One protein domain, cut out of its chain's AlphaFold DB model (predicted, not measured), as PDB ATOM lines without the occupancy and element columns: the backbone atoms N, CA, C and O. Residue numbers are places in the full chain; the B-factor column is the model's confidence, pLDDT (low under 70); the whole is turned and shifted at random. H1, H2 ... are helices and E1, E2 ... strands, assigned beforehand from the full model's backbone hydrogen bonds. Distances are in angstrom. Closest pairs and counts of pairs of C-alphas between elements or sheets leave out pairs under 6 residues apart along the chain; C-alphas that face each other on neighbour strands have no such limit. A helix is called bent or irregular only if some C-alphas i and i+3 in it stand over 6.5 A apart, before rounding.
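What this domain is: This is residues 57 to 198 of the 203 residues of the protein "Carbohydrate esterase family 3 protein" of Rutstroemia sp. NJR-2017a WRK4 (UniProt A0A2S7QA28). A small parallel sheet of two strands, E3 and E4, lies in the middle, with the long helix H4 over it and H2 and H5 packed on opposite sides of H4. The earlier part, H1, E1, E2 and long loops, lies beyond E3, and residues 74 to 80 stick out there. The printed part has 142 residues in the order H1 E1 E2 H2 E3 H3 H4 E4 H5, of mixed class. It is compact, with a radius of gyration of the C-alphas of 15.0 A and spans of 38 by 38 by 28 A.

How they stand to each other: H1, residues 69 to 75, touches no helix. E1, residues 81 to 83, and E2, residues 96 to 99, pair with no named strand; residues 87 to 88 pair antiparallel with residues 96 to 97. H2, residues 105 to 114, touches H4, residues 140 to 157, at Glu 109 and Leu 150, C-alphas 5.3 A apart, at a shallow tilt of 23 degrees. E3, residues 124 to 128, and E4, residues 162 to 166, are parallel; N 127 and O 164 are 2.8 A apart, within hydrogen-bond range. E3, H3, residues 131 to 136, H4 and E4 form a strand-helix-strand unit, two parallel strands joined through helices, with a right-handed crossover. H5, residues 174 to 196, touches H4 at a steep tilt of 39 degrees, the closest C-alphas being Gly 148 and Ile 190, 6.0 A. Every O i to N i+4 pair is within hydrogen-bond range in H1, H2 and H3, against 12 of 14 in H4 and 16 of 19 in H5.

Where its parts are: H1 begins at C-alpha 69 (-11.616, -38.923, 10.524). H4 is 26.5 A long and irregular, C-alphas 141 and 144 being 7.0 A apart. H5, 34.1 A, ends at C-alpha 196 (-19.239, -45.801, 37.874).

The domain as a whole: The C-alphas farthest apart, Glu 78 and Asp 139, are 41.9 A apart. The printed part has no cut, and the link E1 to E2 is long. Residues 137 to 141 have pLDDT under 70.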
ATOM      1  N   THR A  57      -9.895 -32.235  15.267       96.38
ATOM      2  CA  THR A  57     -11.156 -32.806  14.770       96.38
ATOM      3  C   THR A  57     -11.566 -32.148  13.455       96.38
ATOM      4  O   THR A  57     -11.949 -32.848  12.512       96.38
ATOM      5  N   TRP A  58     -11.408 -30.821  13.351       97.00
ATOM      6  CA  TRP A  58     -11.621 -30.096  12.096       97.00
ATOM      7  C   TRP A  58     -10.701 -30.608  10.985       97.00
ATOM      8  O   TRP A  58     -11.121 -30.720   9.838       97.00
ATOM      9  N   GLY A  59      -9.478 -31.008  11.320       93.81
ATOM     10  CA  GLY A  59      -8.472 -31.458  10.366       93.81
ATOM     11  C   GLY A  59      -7.554 -30.339   9.880       93.81
ATOM     12  O   GLY A  59      -6.947 -30.486   8.817       93.81
ATOM     13  N   SER A  60      -7.432 -29.246  10.639       89.25
ATOM     14  CA  SER A  60      -6.410 -28.222  10.406       89.25
ATOM     15  C   SER A  60      -5.025 -28.862  10.344       89.25
ATOM     16  O   SER A  60      -4.761 -29.836  11.043       89.25
ATOM     17  N   GLU A  61      -4.170 -28.341   9.465       83.94
ATOM     18  CA  GLU A  61      -2.789 -28.812   9.248       83.94
ATOM     19  C   GLU A  61      -2.656 -30.254   8.721       83.94
ATOM     20  O   GLU A  61      -1.567 -30.686   8.348       83.94
ATOM     21  N   SER A  62      -3.759 -30.996   8.577       85.44
ATOM     22  CA  SER A  62      -3.745 -32.261   7.848       85.44
ATOM     23  C   SER A  62      -3.730 -32.008   6.339       85.44
ATOM     24  O   SER A  62      -4.492 -31.187   5.832       85.44
ATOM     25  N   THR A  63      -2.909 -32.772   5.610       86.00
ATOM     26  CA  THR A  63      -2.682 -32.625   4.153       86.00
ATOM     27  C   THR A  63      -3.971 -32.455   3.339       86.00
ATOM     28  O   THR A  63      -4.001 -31.721   2.358       86.00
ATOM     29  N   GLN A  64      -5.041 -33.147   3.734       89.94
ATOM     30  CA  GLN A  64      -6.313 -33.157   3.008       89.94
ATOM     31  C   GLN A  64      -7.479 -32.565   3.810       89.94
ATOM     32  O   GLN A  64      -8.629 -32.753   3.423       89.94
ATOM     33  N   GLY A  65      -7.222 -31.919   4.950       91.62
ATOM     34  CA  GLY A  65      -8.268 -31.371   5.821       91.62
ATOM     35  C   GLY A  65      -9.147 -32.420   6.518       91.62
ATOM     36  O   GLY A  65     -10.169 -32.070   7.100       91.62
ATOM     37  N   ASN A  66      -8.799 -33.709   6.440       91.75
ATOM     38  CA  ASN A  66      -9.610 -34.803   6.982       91.75
ATOM     39  C   ASN A  66      -9.320 -35.091   8.466       91.75
ATOM     40  O   ASN A  66     -10.100 -35.788   9.117       91.75
ATOM     41  N   GLY A  67      -8.198 -34.596   9.001       90.56
ATOM     42  CA  GLY A  67      -7.728 -34.954  10.339       90.56
ATOM     43  C   GLY A  67      -7.635 -36.473  10.513       90.56
ATOM     44  O   GLY A  67      -7.276 -37.203   9.586       90.56
ATOM     45  N   TYR A  68      -8.029 -36.966  11.685       92.94
ATOM     46  CA  TYR A  68      -8.081 -38.404  11.967       92.94
ATOM     47  C   TYR A  68      -9.279 -39.123  11.327       92.94
ATOM     48  O   TYR A  68      -9.289 -40.353  11.241       92.94
ATOM     49  N   ARG A  69     -10.300 -38.377  10.887       95.88
ATOM     50  CA  ARG A  69     -11.616 -38.923  10.524       95.88
ATOM     51  C   ARG A  69     -11.540 -39.874   9.327       95.88
ATOM     52  O   ARG A  69     -12.155 -40.934   9.357       95.88
ATOM     53  N   LEU A  70     -10.725 -39.568   8.313       93.56
ATOM     54  CA  LEU A  70     -10.542 -40.471   7.166       93.56
ATOM     55  C   LEU A  70      -9.859 -41.789   7.567       93.56
ATOM     56  O   LEU A  70     -10.256 -42.862   7.107       93.56
ATOM     57  N   ARG A  71      -8.844 -41.726   8.437       91.06
ATOM     58  CA  ARG A  71      -8.160 -42.931   8.919       91.06
ATOM     59  C   ARG A  71      -9.106 -43.798   9.743       91.06
ATOM     60  O   ARG A  71      -9.134 -45.005   9.531       91.06
ATOM     61  N   LEU A  72      -9.900 -43.191  10.622       91.00
ATOM     62  CA  LEU A  72     -10.909 -43.905  11.399       91.00
ATOM     63  C   LEU A  72     -11.962 -44.558  10.494       91.00
ATOM     64  O   LEU A  72     -12.255 -45.736  10.667       91.00
ATOM     65  N   LEU A  73     -12.466 -43.841   9.487       91.00
ATOM     66  CA  LEU A  73     -13.404 -44.397   8.508       91.00
ATOM     67  C   LEU A  73     -12.811 -45.603   7.763       91.00
ATOM     68  O   LEU A  73     -13.505 -46.586   7.539       91.00
ATOM     69  N   THR A  74     -11.517 -45.551   7.434       90.25
ATOM     70  CA  THR A  74     -10.799 -46.670   6.797       90.25
ATOM     71  C   THR A  74     -10.704 -47.885   7.721       90.25
ATOM     72  O   THR A  74     -10.866 -49.010   7.268       90.25
ATOM     73  N   LEU A  75     -10.444 -47.673   9.014       87.31
ATOM     74  CA  LEU A  75     -10.388 -48.754  10.008       87.31
ATOM     75  C   LEU A  75     -11.764 -49.375  10.279       87.31
ATOM     76  O   LEU A  75     -11.849 -50.530  10.680       87.31
ATOM     77  N   LEU A  76     -12.831 -48.610  10.058       88.31
ATOM     78  CA  LEU A  76     -14.216 -49.033  10.224       88.31
ATOM     79  C   LEU A  76     -14.869 -49.436   8.892       88.31
ATOM     80  O   LEU A  76     -16.091 -49.381   8.812       88.31
ATOM     81  N   SER A  77     -14.104 -49.840   7.868       88.19
ATOM     82  CA  SER A  77     -14.628 -50.131   6.515       88.19
ATOM     83  C   SER A  77     -15.793 -51.123   6.493       88.19
ATOM     84  O   SER A  77     -16.697 -50.985   5.674       88.19
ATOM     85  N   GLU A  78     -15.799 -52.072   7.430       86.81
ATOM     86  CA  GLU A  78     -16.839 -53.099   7.570       86.81
ATOM     87  C   GLU A  78     -18.087 -52.620   8.334       86.81
ATOM     88  O   GLU A  78     -19.024 -53.385   8.552       86.81
ATOM     89  N   ASN A  79     -18.119 -51.359   8.781       86.88
ATOM     90  CA  ASN A  79     -19.227 -50.782   9.538       86.88
ATOM     91  C   ASN A  79     -19.826 -49.589   8.767       86.88
ATOM     92  O   ASN A  79     -19.090 -48.729   8.280       86.88
ATOM     93  N   PRO A  80     -21.162 -49.461   8.691       90.31
ATOM     94  CA  PRO A  80     -21.777 -48.292   8.080       90.31
ATOM     95  C   PRO A  80     -21.609 -47.075   8.998       90.31
ATOM     96  O   PRO A  80     -22.297 -46.967  10.012       90.31
ATOM     97  N   VAL A  81     -20.709 -46.152   8.648       94.25
ATOM     98  CA  VAL A  81     -20.444 -44.927   9.422       94.25
ATOM     99  C   VAL A  81     -20.989 -43.692   8.710       94.25
ATOM    100  O   VAL A  81     -20.599 -43.386   7.585       94.25
ATOM    101  N   THR A  82     -21.793 -42.907   9.418       96.62
ATOM    102  CA  THR A  82     -22.214 -41.562   9.009       96.62
ATOM    103  C   THR A  82     -21.686 -40.560  10.021       96.62
ATOM    104  O   THR A  82     -22.121 -40.570  11.176       96.62
ATOM    105  N   TYR A  83     -20.778 -39.679   9.594       98.19
ATOM    106  CA  TYR A  83     -20.401 -38.539  10.414       98.19
ATOM    107  C   TYR A  83     -21.494 -37.470  10.368       98.19
ATOM    108  O   TYR A  83     -22.065 -37.164   9.314       98.19
ATOM    109  N   ILE A  84     -21.777 -36.902  11.533       98.00
ATOM    110  CA  ILE A  84     -22.718 -35.802  11.735       98.00
ATOM    111  C   ILE A  84     -22.020 -34.631  12.430       98.00
ATOM    112  O   ILE A  84     -20.930 -34.782  12.980       98.00
ATOM    113  N   GLY A  85     -22.654 -33.467  12.374       97.62
ATOM    114  CA  GLY A  85     -22.140 -32.217  12.921       97.62
ATOM    115  C   GLY A  85     -22.485 -31.038  12.015       97.62
ATOM    116  O   GLY A  85     -22.897 -31.232  10.868       97.62
ATOM    117  N   SER A  86     -22.341 -29.824  12.532       97.69
ATOM    118  CA  SER A  86     -22.639 -28.585  11.809       97.69
ATOM    119  C   SER A  86     -21.520 -28.146  10.865       97.69
ATOM    120  O   SER A  86     -21.765 -27.410   9.908       97.69
ATOM    121  N   GLN A  87     -20.304 -28.637  11.091       98.12
ATOM    122  CA  GLN A  87     -19.107 -28.251  10.365       98.12
ATOM    123  C   GLN A  87     -18.809 -29.250   9.231       98.12
ATOM    124  O   GLN A  87     -19.130 -30.436   9.318       98.12
ATOM    125  N   ARG A  88     -18.159 -28.789   8.151       97.50
ATOM    126  CA  ARG A  88     -17.706 -29.636   7.025       97.50
ATOM    127  C   ARG A  88     -16.283 -29.331   6.569       97.50
ATOM    128  O   ARG A  88     -16.028 -28.254   6.038       97.50
ATOM    129  N   SER A  89     -15.384 -30.305   6.680       97.81
ATOM    130  CA  SER A  89     -13.982 -30.147   6.269       97.81
ATOM    131  C   SER A  89     -13.356 -31.415   5.722       97.81
ATOM    132  O   SER A  89     -13.617 -32.528   6.195       97.81
ATOM    133  N   GLY A  90     -12.440 -31.193   4.786       96.62
ATOM    134  CA  GLY A  90     -11.621 -32.215   4.166       96.62
ATOM    135  C   GLY A  90     -12.179 -32.732   2.845       96.62
ATOM    136  O   GLY A  90     -13.319 -32.449   2.469       96.62
ATOM    137  N   SER A  91     -11.335 -33.463   2.123       96.06
ATOM    138  CA  SER A  91     -11.619 -34.008   0.790       96.06
ATOM    139  C   SER A  91     -12.543 -35.229   0.788       96.06
ATOM    140  O   SER A  91     -13.038 -35.610  -0.272       96.06
ATOM    141  N   MET A  92     -12.766 -35.878   1.939       95.62
ATOM    142  CA  MET A  92     -13.593 -37.086   2.002       95.62
ATOM    143  C   MET A  92     -15.088 -36.780   1.829       95.62
ATOM    144  O   MET A  92     -15.570 -35.727   2.230       95.62
ATOM    145  N   VAL A  93     -15.856 -37.728   1.284       96.94
ATOM    146  CA  VAL A  93     -17.314 -37.562   1.113       96.94
ATOM    147  C   VAL A  93     -18.025 -37.421   2.464       96.94
ATOM    148  O   VAL A  93     -18.909 -36.583   2.629       96.94
ATOM    149  N   ASN A  94     -17.615 -38.215   3.454       96.94
ATOM    150  CA  ASN A  94     -18.180 -38.209   4.802       96.94
ATOM    151  C   ASN A  94     -17.571 -37.074   5.652       96.94
ATOM    152  O   ASN A  94     -16.957 -37.332   6.674       96.94
ATOM    153  N   ASN A  95     -17.634 -35.816   5.203       98.00
ATOM    154  CA  ASN A  95     -16.859 -34.708   5.796       98.00
ATOM    155  C   ASN A  95     -17.522 -33.915   6.927       98.00
ATOM    156  O   ASN A  95     -16.901 -32.971   7.431       98.00
ATOM    157  N   ASN A  96     -18.724 -34.291   7.366       98.56
ATOM    158  CA  ASN A  96     -19.350 -33.633   8.512       98.56
ATOM    159  C   ASN A  96     -18.527 -33.856   9.786       98.56
ATOM    160  O   ASN A  96     -17.882 -34.895   9.950       98.56
ATOM    161  N   ASN A  97     -18.538 -32.871  10.674       98.38
ATOM    162  CA  ASN A  97     -17.972 -32.944  12.013       98.38
ATOM    163  C   ASN A  97     -18.442 -31.751  12.863       98.38
ATOM    164  O   ASN A  97     -19.181 -30.891  12.394       98.38
ATOM    165  N   GLU A  98     -17.997 -31.694  14.108       98.38
ATOM    166  CA  GLU A  98     -18.207 -30.602  15.059       98.38
ATOM    167  C   GLU A  98     -16.848 -30.135  15.617       98.38
ATOM    168  O   GLU A  98     -16.640 -30.006  16.824       98.38
ATOM    169  N   GLY A  99     -15.873 -29.980  14.716       97.81
ATOM    170  CA  GLY A  99     -14.535 -29.472  14.994       97.81
ATOM    171  C   GLY A  99     -14.469 -27.951  14.870       97.81
ATOM    172  O   GLY A  99     -14.752 -27.392  13.807       97.81
ATOM    173  N   HIS A 100     -14.040 -27.279  15.938       96.94
ATOM    174  CA  HIS A 100     -13.964 -25.818  16.018       96.94
ATOM    175  C   HIS A 100     -12.533 -25.367  16.307       96.94
ATOM    176  O   HIS A 100     -12.029 -25.466  17.425       96.94
ATOM    177  N   SER A 101     -11.844 -24.874  15.274       92.50
ATOM    178  CA  SER A 101     -10.442 -24.459  15.396       92.50
ATOM    179  C   SER A 101     -10.263 -23.368  16.453       92.50
ATOM    180  O   SER A 101     -10.968 -22.363  16.447       92.50
ATOM    181  N   GLY A 102      -9.304 -23.562  17.359       90.19
ATOM    182  CA  GLY A 102      -9.026 -22.619  18.441       90.19
ATOM    183  C   GLY A 102      -9.996 -22.672  19.629       90.19
ATOM    184  O   GLY A 102      -9.818 -21.876  20.558       90.19
ATOM    185  N   ALA A 103     -10.993 -23.565  19.613       92.81
ATOM    186  CA  ALA A 103     -11.970 -23.692  20.685       92.81
ATOM    187  C   ALA A 103     -11.391 -24.410  21.912       92.81
ATOM    188  O   ALA A 103     -10.732 -25.448  21.811       92.81
ATOM    189  N   VAL A 104     -11.661 -23.858  23.091       92.19
ATOM    190  CA  VAL A 104     -11.392 -24.522  24.373       92.19
ATOM    191  C   VAL A 104     -12.565 -25.429  24.776       92.19
ATOM    192  O   VAL A 104     -13.654 -25.310  24.222       92.19
ATOM    193  N   ILE A 105     -12.374 -26.321  25.758       93.56
ATOM    194  CA  ILE A 105     -13.378 -27.333  26.169       93.56
ATOM    195  C   ILE A 105     -14.764 -26.724  26.432       93.56
ATOM    196  O   ILE A 105     -15.755 -27.261  25.950       93.56
ATOM    197  N   SER A 106     -14.852 -25.588  27.135       92.12
ATOM    198  CA  SER A 106     -16.155 -24.961  27.407       92.12
ATOM    199  C   SER A 106     -16.843 -24.447  26.141       92.12
ATOM    200  O   SER A 106     -18.047 -24.598  26.001       92.12
ATOM    201  N   GLN A 107     -16.086 -23.911  25.181       95.06
ATOM    202  CA  GLN A 107     -16.650 -23.497  23.893       95.06
ATOM    203  C   GLN A 107     -17.105 -24.709  23.076       95.06
ATOM    204  O   GLN A 107     -18.113 -24.641  22.385       95.06
ATOM    205  N   ILE A 108     -16.391 -25.834  23.165       96.62
ATOM    206  CA  ILE A 108     -16.799 -27.096  22.535       96.62
ATOM    207  C   ILE A 108     -18.118 -27.607  23.145       96.62
ATOM    208  O   ILE A 108     -18.979 -28.071  22.398       96.62
ATOM    209  N   GLU A 109     -18.317 -27.480  24.464       95.25
ATOM    210  CA  GLU A 109     -19.612 -27.761  25.112       95.25
ATOM    211  C   GLU A 109     -20.728 -26.853  24.566       95.25
ATOM    212  O   GLU A 109     -21.805 -27.343  24.202       95.25
ATOM    213  N   ASP A 110     -20.454 -25.551  24.443       95.75
ATOM    214  CA  ASP A 110     -21.401 -24.583  23.886       95.75
ATOM    215  C   ASP A 110     -21.770 -24.940  22.440       95.75
ATOM    216  O   ASP A 110     -22.953 -25.005  22.099       95.75
ATOM    217  N   PHE A 111     -20.780 -25.249  21.595       96.31
ATOM    218  CA  PHE A 111     -21.008 -25.650  20.208       96.31
ATOM    219  C   PHE A 111     -21.805 -26.944  20.107       96.31
ATOM    220  O   PHE A 111     -22.738 -27.000  19.309       96.31
ATOM    221  N   ALA A 112     -21.517 -27.960  20.926       92.50
ATOM    222  CA  ALA A 112     -22.281 -29.209  20.930       92.50
ATOM    223  C   ALA A 112     -23.782 -28.965  21.178       92.50
ATOM    224  O   ALA A 112     -24.632 -29.638  20.594       92.50
ATOM    225  N   THR A 113     -24.110 -27.963  21.996       89.25
ATOM    226  CA  THR A 113     -25.493 -27.601  22.325       89.25
ATOM    227  C   THR A 113     -26.117 -26.683  21.267       89.25
ATOM    228  O   THR A 113     -27.229 -26.934  20.805       89.25
ATOM    229  N   ALA A 114     -25.404 -25.636  20.845       90.06
ATOM    230  CA  ALA A 114     -25.921 -24.600  19.949       90.06
ATOM    231  C   ALA A 114     -26.060 -25.057  18.486       90.06
ATOM    232  O   ALA A 114     -26.927 -24.571  17.765       90.06
ATOM    233  N   SER A 115     -25.227 -26.002  18.048       86.81
ATOM    234  CA  SER A 115     -25.201 -26.523  16.672       86.81
ATOM    235  C   SER A 115     -26.351 -27.476  16.332       86.81
ATOM    236  O   SER A 115     -26.467 -27.916  15.189       86.81
ATOM    237  N   ASN A 116     -27.192 -27.831  17.311       87.50
ATOM    238  CA  ASN A 116     -28.211 -28.878  17.200       87.50
ATOM    239  C   ASN A 116     -27.637 -30.287  16.913       87.50
ATOM    240  O   ASN A 116     -28.390 -31.228  16.658       87.50
ATOM    241  N   SER A 117     -26.316 -30.479  16.998       92.19
ATOM    242  CA  SER A 117     -25.662 -31.755  16.687       92.19
ATOM    243  C   SER A 117     -26.023 -32.880  17.655       92.19
ATOM    244  O   SER A 117     -26.143 -34.030  17.238       92.19
ATOM    245  N   LEU A 118     -26.304 -32.569  18.923       93.62
ATOM    246  CA  LEU A 118     -26.820 -33.557  19.880       93.62
ATOM    247  C   LEU A 118     -28.278 -33.952  19.598       93.62
ATOM    248  O   LEU A 118     -28.663 -35.098  19.835       93.62
ATOM    249  N   ALA A 119     -29.080 -33.061  19.009       92.94
ATOM    250  CA  ALA A 119     -30.451 -33.382  18.606       92.94
ATOM    251  C   ALA A 119     -30.502 -34.351  17.414       92.94
ATOM    252  O   ALA A 119     -31.503 -35.039  17.215       92.94
ATOM    253  N   LEU A 120     -29.404 -34.480  16.659       93.06
ATOM    254  CA  LEU A 120     -29.243 -35.520  15.640       93.06
ATOM    255  C   LEU A 120     -29.056 -36.921  16.247       93.06
ATOM    256  O   LEU A 120     -28.989 -37.893  15.492       93.06
ATOM    257  N   ARG A 121     -29.007 -37.044  17.582       92.81
ATOM    258  CA  ARG A 121     -28.945 -38.306  18.336       92.81
ATOM    259  C   ARG A 121     -27.799 -39.212  17.856       92.81
ATOM    260  O   ARG A 121     -28.078 -40.302  17.343       92.81
ATOM    261  N   PRO A 122     -26.526 -38.772  17.959       95.12
ATOM    262  CA  PRO A 122     -25.391 -39.670  17.755       95.12
ATOM    263  C   PRO A 122     -25.521 -40.915  18.635       95.12
ATOM    264  O   PRO A 122     -25.995 -40.829  19.765       95.12
ATOM    265  N   ASN A 123     -25.059 -42.059  18.132       92.50
ATOM    266  CA  ASN A 123     -24.832 -43.256  18.950       92.50
ATOM    267  C   ASN A 123     -23.343 -43.459  19.278       92.50
ATOM    268  O   ASN A 123     -23.014 -44.274  20.136       92.50
ATOM    269  N   VAL A 124     -22.458 -42.678  18.649       93.81
ATOM    270  CA  VAL A 124     -21.036 -42.574  18.989       93.81
ATOM    271  C   VAL A 124     -20.642 -41.098  19.016       93.81
ATOM    272  O   VAL A 124     -20.899 -40.378  18.053       93.81
ATOM    273  N   VAL A 125     -19.980 -40.638  20.075       95.94
ATOM    274  CA  VAL A 125     -19.375 -39.299  20.136       95.94
ATOM    275  C   VAL A 125     -17.869 -39.448  20.320       95.94
ATOM    276  O   VAL A 125     -17.428 -40.077  21.277       95.94
ATOM    277  N   LEU A 126     -17.084 -38.884  19.402       96.06
ATOM    278  CA  LEU A 126     -15.622 -38.876  19.465       96.06
ATOM    279  C   LEU A 126     -15.187 -37.514  19.995       96.06
ATOM    280  O   LEU A 126     -15.342 -36.519  19.297       96.06
ATOM    281  N   VAL A 127     -14.666 -37.456  21.214       96.25
ATOM    282  CA  VAL A 127     -14.268 -36.212  21.873       96.25
ATOM    283  C   VAL A 127     -12.755 -36.067  21.801       96.25
ATOM    284  O   VAL A 127     -12.032 -36.883  22.365       96.25
ATOM    285  N   LEU A 128     -12.273 -35.008  21.154       93.44
ATOM    286  CA  LEU A 128     -10.884 -34.557  21.246       93.44
ATOM    287  C   LEU A 128     -10.889 -33.073  21.607       93.44
ATOM    288  O   LEU A 128     -11.160 -32.218  20.766       93.44
ATOM    289  N   ALA A 129     -10.617 -32.778  22.874       92.00
ATOM    290  CA  ALA A 129     -10.635 -31.422  23.399       92.00
ATOM    291  C   ALA A 129      -9.544 -31.234  24.457       92.00
ATOM    292  O   ALA A 129      -9.209 -32.164  25.188       92.00
ATOM    293  N   GLY A 130      -9.021 -30.009  24.553       87.50
ATOM    294  CA  GLY A 130      -8.018 -29.619  25.553       87.50
ATOM    295  C   GLY A 130      -6.714 -29.079  24.964       87.50
ATOM    296  O   GLY A 130      -5.965 -28.416  25.675       87.50
ATOM    297  N   THR A 131      -6.468 -29.256  23.662       84.00
ATOM    298  CA  THR A 131      -5.225 -28.796  23.010       84.00
ATOM    299  C   THR A 131      -5.032 -27.280  23.139       84.00
ATOM    300  O   THR A 131      -3.946 -26.812  23.466       84.00
ATOM    301  N   ASN A 132      -6.108 -26.498  22.992       83.31
ATOM    302  CA  ASN A 132      -6.067 -25.036  23.106       83.31
ATOM    303  C   ASN A 132      -5.861 -24.527  24.544       83.31
ATOM    304  O   ASN A 132      -5.425 -23.392  24.718       83.31
ATOM    305  N   TYR A 133      -6.159 -25.334  25.571       80.69
ATOM    306  CA  TYR A 133      -5.807 -24.989  26.956       80.69
ATOM    307  C   TYR A 133      -4.305 -25.132  27.181       80.69
ATOM    308  O   TYR A 133      -3.683 -24.232  27.747       80.69
ATOM    309  N   VAL A 134      -3.727 -26.219  26.662       76.50
ATOM    310  CA  VAL A 134      -2.280 -26.455  26.674       76.50
ATOM    311  C   VAL A 134      -1.539 -25.342  25.931       76.50
ATOM    312  O   VAL A 134      -0.578 -24.784  26.451       76.50
ATOM    313  N   ASP A 135      -2.004 -24.980  24.733       72.06
ATOM    314  CA  ASP A 135      -1.327 -24.000  23.878       72.06
ATOM    315  C   ASP A 135      -1.314 -22.581  24.468       72.06
ATOM    316  O   ASP A 135      -0.349 -21.836  24.298       72.06
ATOM    317  N   ARG A 136      -2.375 -22.215  25.193       75.00
ATOM    318  CA  ARG A 136      -2.601 -20.846  25.678       75.00
ATOM    319  C   ARG A 136      -2.332 -20.658  27.173       75.00
ATOM    320  O   ARG A 136      -2.602 -19.581  27.697       75.00
ATOM    321  N   ASN A 137      -1.813 -21.685  27.853       66.81
ATOM    322  CA  ASN A 137      -1.473 -21.675  29.282       66.81
ATOM    323  C   ASN A 137      -2.633 -21.232  30.206       66.81
ATOM    324  O   ASN A 137      -2.409 -20.689  31.289       66.81
ATOM    325  N   PHE A 138      -3.883 -21.420  29.773       60.62
ATOM    326  CA  PHE A 138      -5.054 -21.048  30.566       60.62
ATOM    327  C   PHE A 138      -5.356 -22.139  31.595       60.62
ATOM    328  O   PHE A 138      -5.593 -23.281  31.222       60.62
ATOM    329  N   ASP A 139      -5.378 -21.753  32.873       65.06
ATOM    330  CA  ASP A 139      -6.103 -22.395  33.982       65.06
ATOM    331  C   ASP A 139      -6.217 -23.936  33.913       65.06
ATOM    332  O   ASP A 139      -7.309 -24.512  33.912       65.06
ATOM    333  N   PHE A 140      -5.063 -24.617  33.859       65.25
ATOM    334  CA  PHE A 140      -4.978 -26.079  33.960       65.25
ATOM    335  C   PHE A 140      -5.820 -26.653  35.113       65.25
ATOM    336  O   PHE A 140      -6.511 -27.643  34.864       65.25
ATOM    337  N   PRO A 141      -5.848 -26.044  36.322       60.50
ATOM    338  CA  PRO A 141      -6.650 -26.553  37.425       60.50
ATOM    339  C   PRO A 141      -8.139 -26.697  37.132       60.50
ATOM    340  O   PRO A 141      -8.753 -27.479  37.833       60.50
ATOM    341  N   THR A 142      -8.715 -25.975  36.156       70.88
ATOM    342  CA  THR A 142     -10.145 -26.098  35.805       70.88
ATOM    343  C   THR A 142     -10.409 -26.916  34.542       70.88
ATOM    344  O   THR A 142     -11.562 -27.160  34.174       70.88
ATOM    345  N   SER A 143      -9.361 -27.331  33.828       77.88
ATOM    346  CA  SER A 143      -9.502 -28.076  32.573       77.88
ATOM    347  C   SER A 143     -10.118 -29.474  32.775       77.88
ATOM    348  O   SER A 143     -11.017 -29.826  32.002       77.88
ATOM    349  N   PRO A 144      -9.723 -30.265  33.796       84.12
ATOM    350  CA  PRO A 144     -10.385 -31.527  34.139       84.12
ATOM    351  C   PRO A 144     -11.886 -31.390  34.439       84.12
ATOM    352  O   PRO A 144     -12.702 -32.161  33.934       84.12
ATOM    353  N   GLU A 145     -12.283 -30.379  35.208       89.19
ATOM    354  CA  GLU A 145     -13.672 -30.118  35.594       89.19
ATOM    355  C   GLU A 145     -14.510 -29.751  34.370       89.19
ATOM    356  O   GLU A 145     -15.628 -30.241  34.208       89.19
ATOM    357  N   ARG A 146     -13.951 -28.941  33.463       91.94
ATOM    358  CA  ARG A 146     -14.597 -28.586  32.191       91.94
ATOM    359  C   ARG A 146     -14.769 -29.796  31.281       91.94
ATOM    360  O   ARG A 146     -15.822 -29.929  30.662       91.94
ATOM    361  N   MET A 147     -13.775 -30.686  31.211       93.12
ATOM    362  CA  MET A 147     -13.934 -31.958  30.496       93.12
ATOM    363  C   MET A 147     -15.062 -32.774  31.126       93.12
ATOM    364  O   MET A 147     -15.912 -33.297  30.412       93.12
ATOM    365  N   GLY A 148     -15.129 -32.820  32.456       93.19
ATOM    366  CA  GLY A 148     -16.228 -33.457  33.160       93.19
ATOM    367  C   GLY A 148     -17.606 -32.899  32.779       93.19
ATOM    368  O   GLY A 148     -18.485 -33.672  32.399       93.19
ATOM    369  N   SER A 149     -17.768 -31.573  32.808       94.44
ATOM    370  CA  SER A 149     -19.002 -30.882  32.399       94.44
ATOM    371  C   SER A 149     -19.416 -31.236  30.970       94.44
ATOM    372  O   SER A 149     -20.565 -31.611  30.726       94.44
ATOM    373  N   LEU A 150     -18.460 -31.209  30.033       95.06
ATOM    374  CA  LEU A 150     -18.701 -31.609  28.651       95.06
ATOM    375  C   LEU A 150     -19.219 -33.052  28.575       95.06
ATOM    376  O   LEU A 150     -20.222 -33.307  27.914       95.06
ATOM    377  N   LEU A 151     -18.579 -34.001  29.261       94.62
ATOM    378  CA  LEU A 151     -19.034 -35.393  29.247       94.62
ATOM    379  C   LEU A 151     -20.432 -35.546  29.861       94.62
ATOM    380  O   LEU A 151     -21.265 -36.240  29.279       94.62
ATOM    381  N   ASP A 152     -20.723 -34.865  30.971       93.38
ATOM    382  CA  ASP A 152     -22.048 -34.896  31.605       93.38
ATOM    383  C   ASP A 152     -23.130 -34.342  30.669       93.38
ATOM    384  O   ASP A 152     -24.216 -34.918  30.553       93.38
ATOM    385  N   ARG A 153     -22.817 -33.276  29.921       93.94
ATOM    386  CA  ARG A 153     -23.693 -32.722  28.881       93.94
ATOM    387  C   ARG A 153     -23.994 -33.748  27.794       93.94
ATOM    388  O   ARG A 153     -25.157 -33.901  27.410       93.94
ATOM    389  N   LEU A 154     -22.967 -34.429  27.286       93.88
ATOM    390  CA  LEU A 154     -23.111 -35.434  26.231       93.88
ATOM    391  C   LEU A 154     -23.957 -36.617  26.709       93.88
ATOM    392  O   LEU A 154     -24.907 -36.996  26.026       93.88
ATOM    393  N   ILE A 155     -23.664 -37.138  27.903       91.62
ATOM    394  CA  ILE A 155     -24.392 -38.254  28.522       91.62
ATOM    395  C   ILE A 155     -25.857 -37.871  28.768       91.62
ATOM    396  O   ILE A 155     -26.755 -38.644  28.447       91.62
ATOM    397  N   GLY A 156     -26.121 -36.662  29.272       90.81
ATOM    398  CA  GLY A 156     -27.482 -36.195  29.540       90.81
ATOM    399  C   GLY A 156     -28.342 -36.031  28.280       90.81
ATOM    400  O   GLY A 156     -29.533 -36.332  28.306       90.81
ATOM    401  N   ASN A 157     -27.757 -35.586  27.164       92.25
ATOM    402  CA  ASN A 157     -28.490 -35.387  25.904       92.25
ATOM    403  C   ASN A 157     -28.585 -36.665  25.053       92.25
ATOM    404  O   ASN A 157     -29.562 -36.876  24.326       92.25
ATOM    405  N   CYS A 158     -27.563 -37.517  25.118       91.19
ATOM    406  CA  CYS A 158     -27.436 -38.739  24.332       91.19
ATOM    407  C   CYS A 158     -27.120 -39.944  25.240       91.19
ATOM    408  O   CYS A 158     -26.061 -40.548  25.090       91.19
ATOM    409  N   PRO A 159     -28.031 -40.342  26.153       87.81
ATOM    410  CA  PRO A 159     -27.778 -41.412  27.131       87.81
ATOM    411  C   PRO A 159     -27.522 -42.794  26.511       87.81
ATOM    412  O   PRO A 159     -26.919 -43.656  27.145       87.81
ATOM    413  N   ASP A 160     -27.961 -43.008  25.268       84.69
ATOM    414  CA  ASP A 160     -27.740 -44.258  24.533       84.69
ATOM    415  C   ASP A 160     -26.419 -44.268  23.751       84.69
ATOM    416  O   ASP A 160     -26.045 -45.300  23.188       84.69
ATOM    417  N   ALA A 161     -25.727 -43.126  23.676       89.25
ATOM    418  CA  ALA A 161     -24.480 -43.009  22.944       89.25
ATOM    419  C   ALA A 161     -23.312 -43.606  23.724       89.25
ATOM    420  O   ALA A 161     -23.218 -43.515  24.948       89.25
ATOM    421  N   VAL A 162     -22.369 -44.155  22.972       91.00
ATOM    422  CA  VAL A 162     -21.018 -44.414  23.450       91.00
ATOM    423  C   VAL A 162     -20.201 -43.139  23.275       91.00
ATOM    424  O   VAL A 162     -20.125 -42.596  22.171       91.00
ATOM    425  N   VAL A 163     -19.540 -42.686  24.335       90.88
ATOM    426  CA  VAL A 163     -18.579 -41.579  24.253       90.88
ATOM    427  C   VAL A 163     -17.159 -42.149  24.238       90.88
ATOM    428  O   VAL A 163     -16.831 -43.039  25.019       90.88
ATOM    429  N   LEU A 164     -16.316 -41.666  23.326       91.50
ATOM    430  CA  LEU A 164     -14.903 -42.027  23.199       91.50
ATOM    431  C   LEU A 164     -14.062 -40.766  23.374       91.50
ATOM    432  O   LEU A 164     -14.222 -39.822  22.603       91.50
ATOM    433  N   VAL A 165     -13.170 -40.741  24.364       91.94
ATOM    434  CA  VAL A 165     -12.370 -39.550  24.692       91.94
ATOM    435  C   VAL A 165     -10.917 -39.771  24.275       91.94
ATOM    436  O   VAL A 165     -10.241 -40.671  24.772       91.94
ATOM    437  N   ALA A 166     -10.431 -38.962  23.338       89.88
ATOM    438  CA  ALA A 166      -9.039 -38.958  22.909       89.88
ATOM    439  C   ALA A 166      -8.137 -38.286  23.947       89.88
ATOM    440  O   ALA A 166      -8.477 -37.243  24.506       89.88
ATOM    441  N   LYS A 167      -6.938 -38.848  24.122       89.81
ATOM    442  CA  LYS A 167      -5.796 -38.104  24.649       89.81
ATOM    443  C   LYS A 167      -5.398 -37.026  23.651       89.81
ATOM    444  O   LYS A 167      -5.443 -37.248  22.440       89.81
ATOM    445  N   ILE A 168      -4.931 -35.899  24.172       88.75
ATOM    446  CA  ILE A 168      -4.172 -34.925  23.396       88.75
ATOM    447  C   ILE A 168      -2.925 -35.654  22.872       88.75
ATOM    448  O   ILE A 168      -2.168 -36.182  23.695       88.75
ATOM    449  N   PRO A 169      -2.719 -35.756  21.548       85.56
ATOM    450  CA  PRO A 169      -1.533 -36.430  21.039       85.56
ATOM    451  C   PRO A 169      -0.270 -35.594  21.302       85.56
ATOM    452  O   PRO A 169      -0.344 -34.447  21.741       85.56
ATOM    453  N   GLU A 170       0.896 -36.202  21.101       83.94
ATOM    454  CA  GLU A 170       2.177 -35.604  21.479       83.94
ATOM    455  C   GLU A 170       2.420 -34.259  20.780       83.94
ATOM    456  O   GLU A 170       2.247 -34.127  19.564       83.94
ATOM    457  N   ILE A 171       2.847 -33.270  21.568       81.19
ATOM    458  CA  ILE A 171       3.179 -31.921  21.105       81.19
ATOM    459  C   ILE A 171       4.706 -31.800  21.044       81.19
ATOM    460  O   ILE A 171       5.392 -32.235  21.962       81.19
ATOM    461  N   GLY A 172       5.250 -31.216  19.972       80.19
ATOM    462  CA  GLY A 172       6.705 -31.104  19.791       80.19
ATOM    463  C   GLY A 172       7.403 -30.181  20.798       80.19
ATOM    464  O   GLY A 172       8.575 -30.378  21.104       80.19
ATOM    465  N   ASP A 173       6.689 -29.187  21.329       87.06
ATOM    466  CA  ASP A 173       7.166 -28.316  22.406       87.06
ATOM    467  C   ASP A 173       7.123 -29.051  23.756       87.06
ATOM    468  O   ASP A 173       6.053 -29.464  24.203       87.06
ATOM    469  N   GLU A 174       8.275 -29.205  24.414       87.81
ATOM    470  CA  GLU A 174       8.415 -30.010  25.637       87.81
ATOM    471  C   GLU A 174       7.550 -29.509  26.802       87.81
ATOM    472  O   GLU A 174       6.970 -30.313  27.535       87.81
ATOM    473  N   VAL A 175       7.425 -28.187  26.966       86.06
ATOM    474  CA  VAL A 175       6.648 -27.584  28.058       86.06
ATOM    475  C   VAL A 175       5.164 -27.830  27.822       86.06
ATOM    476  O   VAL A 175       4.464 -28.322  28.709       86.06
ATOM    477  N   LYS A 176       4.681 -27.558  26.606       84.44
ATOM    478  CA  LYS A 176       3.298 -27.845  26.214       84.44
ATOM    479  C   LYS A 176       3.005 -29.339  26.294       84.44
ATOM    480  O   LYS A 176       1.952 -29.724  26.797       84.44
ATOM    481  N   ASN A 177       3.933 -30.193  25.872       85.38
ATOM    482  CA  ASN A 177       3.763 -31.638  25.956       85.38
ATOM    483  C   ASN A 177       3.639 -32.104  27.409       85.38
ATOM    484  O   ASN A 177       2.749 -32.890  27.708       85.38
ATOM    485  N   ALA A 178       4.451 -31.584  28.333       88.06
ATOM    486  CA  ALA A 178       4.332 -31.914  29.753       88.06
ATOM    487  C   ALA A 178       2.943 -31.554  30.314       88.06
ATOM    488  O   ALA A 178       2.335 -32.359  31.023       88.06
ATOM    489  N   VAL A 179       2.398 -30.391  29.938       86.25
ATOM    490  CA  VAL A 179       1.032 -29.985  30.316       86.25
ATOM    491  C   VAL A 179      -0.019 -30.897  29.670       86.25
ATOM    492  O   VAL A 179      -0.952 -31.332  30.347       86.25
ATOM    493  N   ALA A 180       0.141 -31.253  28.393       86.50
ATOM    494  CA  ALA A 180      -0.738 -32.200  27.708       86.50
ATOM    495  C   ALA A 180      -0.720 -33.586  28.369       86.50
ATOM    496  O   ALA A 180      -1.778 -34.182  28.558       86.50
ATOM    497  N   GLN A 181       0.448 -34.090  28.778       88.94
ATOM    498  CA  GLN A 181       0.563 -35.372  29.477       88.94
ATOM    499  C   GLN A 181      -0.073 -35.325  30.869       88.94
ATOM    500  O   GLN A 181      -0.761 -36.274  31.251       88.94
ATOM    501  N   ALA A 182       0.081 -34.219  31.603       88.12
ATOM    502  CA  ALA A 182      -0.606 -34.022  32.878       88.12
ATOM    503  C   ALA A 182      -2.134 -34.011  32.702       88.12
ATOM    504  O   ALA A 182      -2.850 -34.656  33.467       88.12
ATOM    505  N   PHE A 183      -2.642 -33.350  31.655       88.25
ATOM    506  CA  PHE A 183      -4.067 -33.370  31.322       88.25
ATOM    507  C   PHE A 183      -4.534 -34.781  30.938       88.25
ATOM    508  O   PHE A 183      -5.524 -35.276  31.472       88.25
ATOM    509  N   ASN A 184      -3.783 -35.471  30.076       89.06
ATOM    510  CA  ASN A 184      -4.068 -36.842  29.651       89.06
ATOM    511  C   ASN A 184      -4.112 -37.835  30.818       89.06
ATOM    512  O   ASN A 184      -4.883 -38.793  30.763       89.06
ATOM    513  N   ALA A 185      -3.296 -37.630  31.855       89.25
ATOM    514  CA  ALA A 185      -3.311 -38.454  33.061       89.25
ATOM    515  C   ALA A 185      -4.625 -38.300  33.846       89.25
ATOM    516  O   ALA A 185      -5.145 -39.291  34.353       89.25
ATOM    517  N   ALA A 186      -5.202 -37.093  33.878       89.00
ATOM    518  CA  ALA A 186      -6.468 -36.822  34.557       89.00
ATOM    519  C   ALA A 186      -7.696 -37.383  33.811       89.00
ATOM    520  O   ALA A 186      -8.712 -37.672  34.443       89.00
ATOM    521  N   ILE A 187      -7.621 -37.576  32.483       88.25
ATOM    522  CA  ILE A 187      -8.752 -38.079  31.676       88.25
ATOM    523  C   ILE A 187      -9.276 -39.414  32.217       88.25
ATOM    524  O   ILE A 187     -10.489 -39.587  32.315       88.25
ATOM    525  N   SER A 188      -8.396 -40.338  32.611       85.25
ATOM    526  CA  SER A 188      -8.814 -41.646  33.132       85.25
ATOM    527  C   SER A 188      -9.745 -41.515  34.340       85.25
ATOM    528  O   SER A 188     -10.791 -42.158  34.368       85.25
ATOM    529  N   ASP A 189      -9.420 -40.646  35.298       87.31
ATOM    530  CA  ASP A 189     -10.230 -40.451  36.506       87.31
ATOM    531  C   ASP A 189     -11.570 -39.780  36.193       87.31
ATOM    532  O   ASP A 189     -12.615 -40.205  36.691       87.31
ATOM    533  N   ILE A 190     -11.567 -38.790  35.295       88.38
ATOM    534  CA  ILE A 190     -12.782 -38.104  34.827       88.38
ATOM    535  C   ILE A 190     -13.761 -39.105  34.199       88.38
ATOM    536  O   ILE A 190     -14.971 -39.031  34.443       88.38
ATOM    537  N   VAL A 191     -13.245 -40.037  33.395       87.75
ATOM    538  CA  VAL A 191     -14.054 -41.070  32.742       87.75
ATOM    539  C   VAL A 191     -14.473 -42.153  33.750       87.75
ATOM    540  O   VAL A 191     -15.650 -42.509  33.776       87.75
ATOM    541  N   ASN A 192     -13.581 -42.608  34.642       84.69
ATOM    542  CA  ASN A 192     -13.870 -43.573  35.721       84.69
ATOM    543  C   ASN A 192     -15.061 -43.147  36.581       84.69
ATOM    544  O   ASN A 192     -15.981 -43.936  36.794       84.69
ATOM    545  N   VAL A 193     -15.079 -41.890  37.035       85.19
ATOM    546  CA  VAL A 193     -16.182 -41.355  37.847       85.19
ATOM    547  C   VAL A 193     -17.523 -41.506  37.125       85.19
ATOM    548  O   VAL A 193     -18.508 -41.906  37.736       85.19
ATOM    549  N   ARG A 194     -17.571 -41.250  35.814       87.56
ATOM    550  CA  ARG A 194     -18.806 -41.330  35.015       87.56
ATOM    551  C   ARG A 194     -19.190 -42.760  34.667       87.56
ATOM    552  O   ARG A 194     -20.374 -43.090  34.692       87.56
ATOM    553  N   ALA A 195     -18.211 -43.618  34.397       82.69
ATOM    554  CA  ALA A 195     -18.443 -45.039  34.167       82.69
ATOM    555  C   ALA A 195     -19.083 -45.704  35.401       82.69
ATOM    556  O   ALA A 195     -20.052 -46.449  35.268       82.69
ATOM    557  N   LEU A 196     -18.627 -45.354  36.613       76.50
ATOM    558  CA  LEU A 196     -19.239 -45.801  37.874       76.50
ATOM    559  C   LEU A 196     -20.689 -45.316  38.053       76.50
ATOM    560  O   LEU A 196     -21.470 -45.970  38.740       76.50
ATOM    561  N   LEU A 197     -21.062 -44.206  37.413       77.00
ATOM    562  CA  LEU A 197     -22.426 -43.665  37.397       77.00
ATOM    563  C   LEU A 197     -23.301 -44.253  36.271       77.00
ATOM    564  O   LEU A 197     -24.431 -43.812  36.077       77.00
ATOM    565  N   GLY A 198     -22.806 -45.258  35.539       72.69
ATOM    566  CA  GLY A 198     -23.550 -45.965  34.492       72.69
ATOM    567  C   GLY A 198     -23.399 -45.382  33.086       72.69
ATOM    568  O   GLY A 198     -24.060 -45.859  32.161       72.69
TER     569      GLY A 198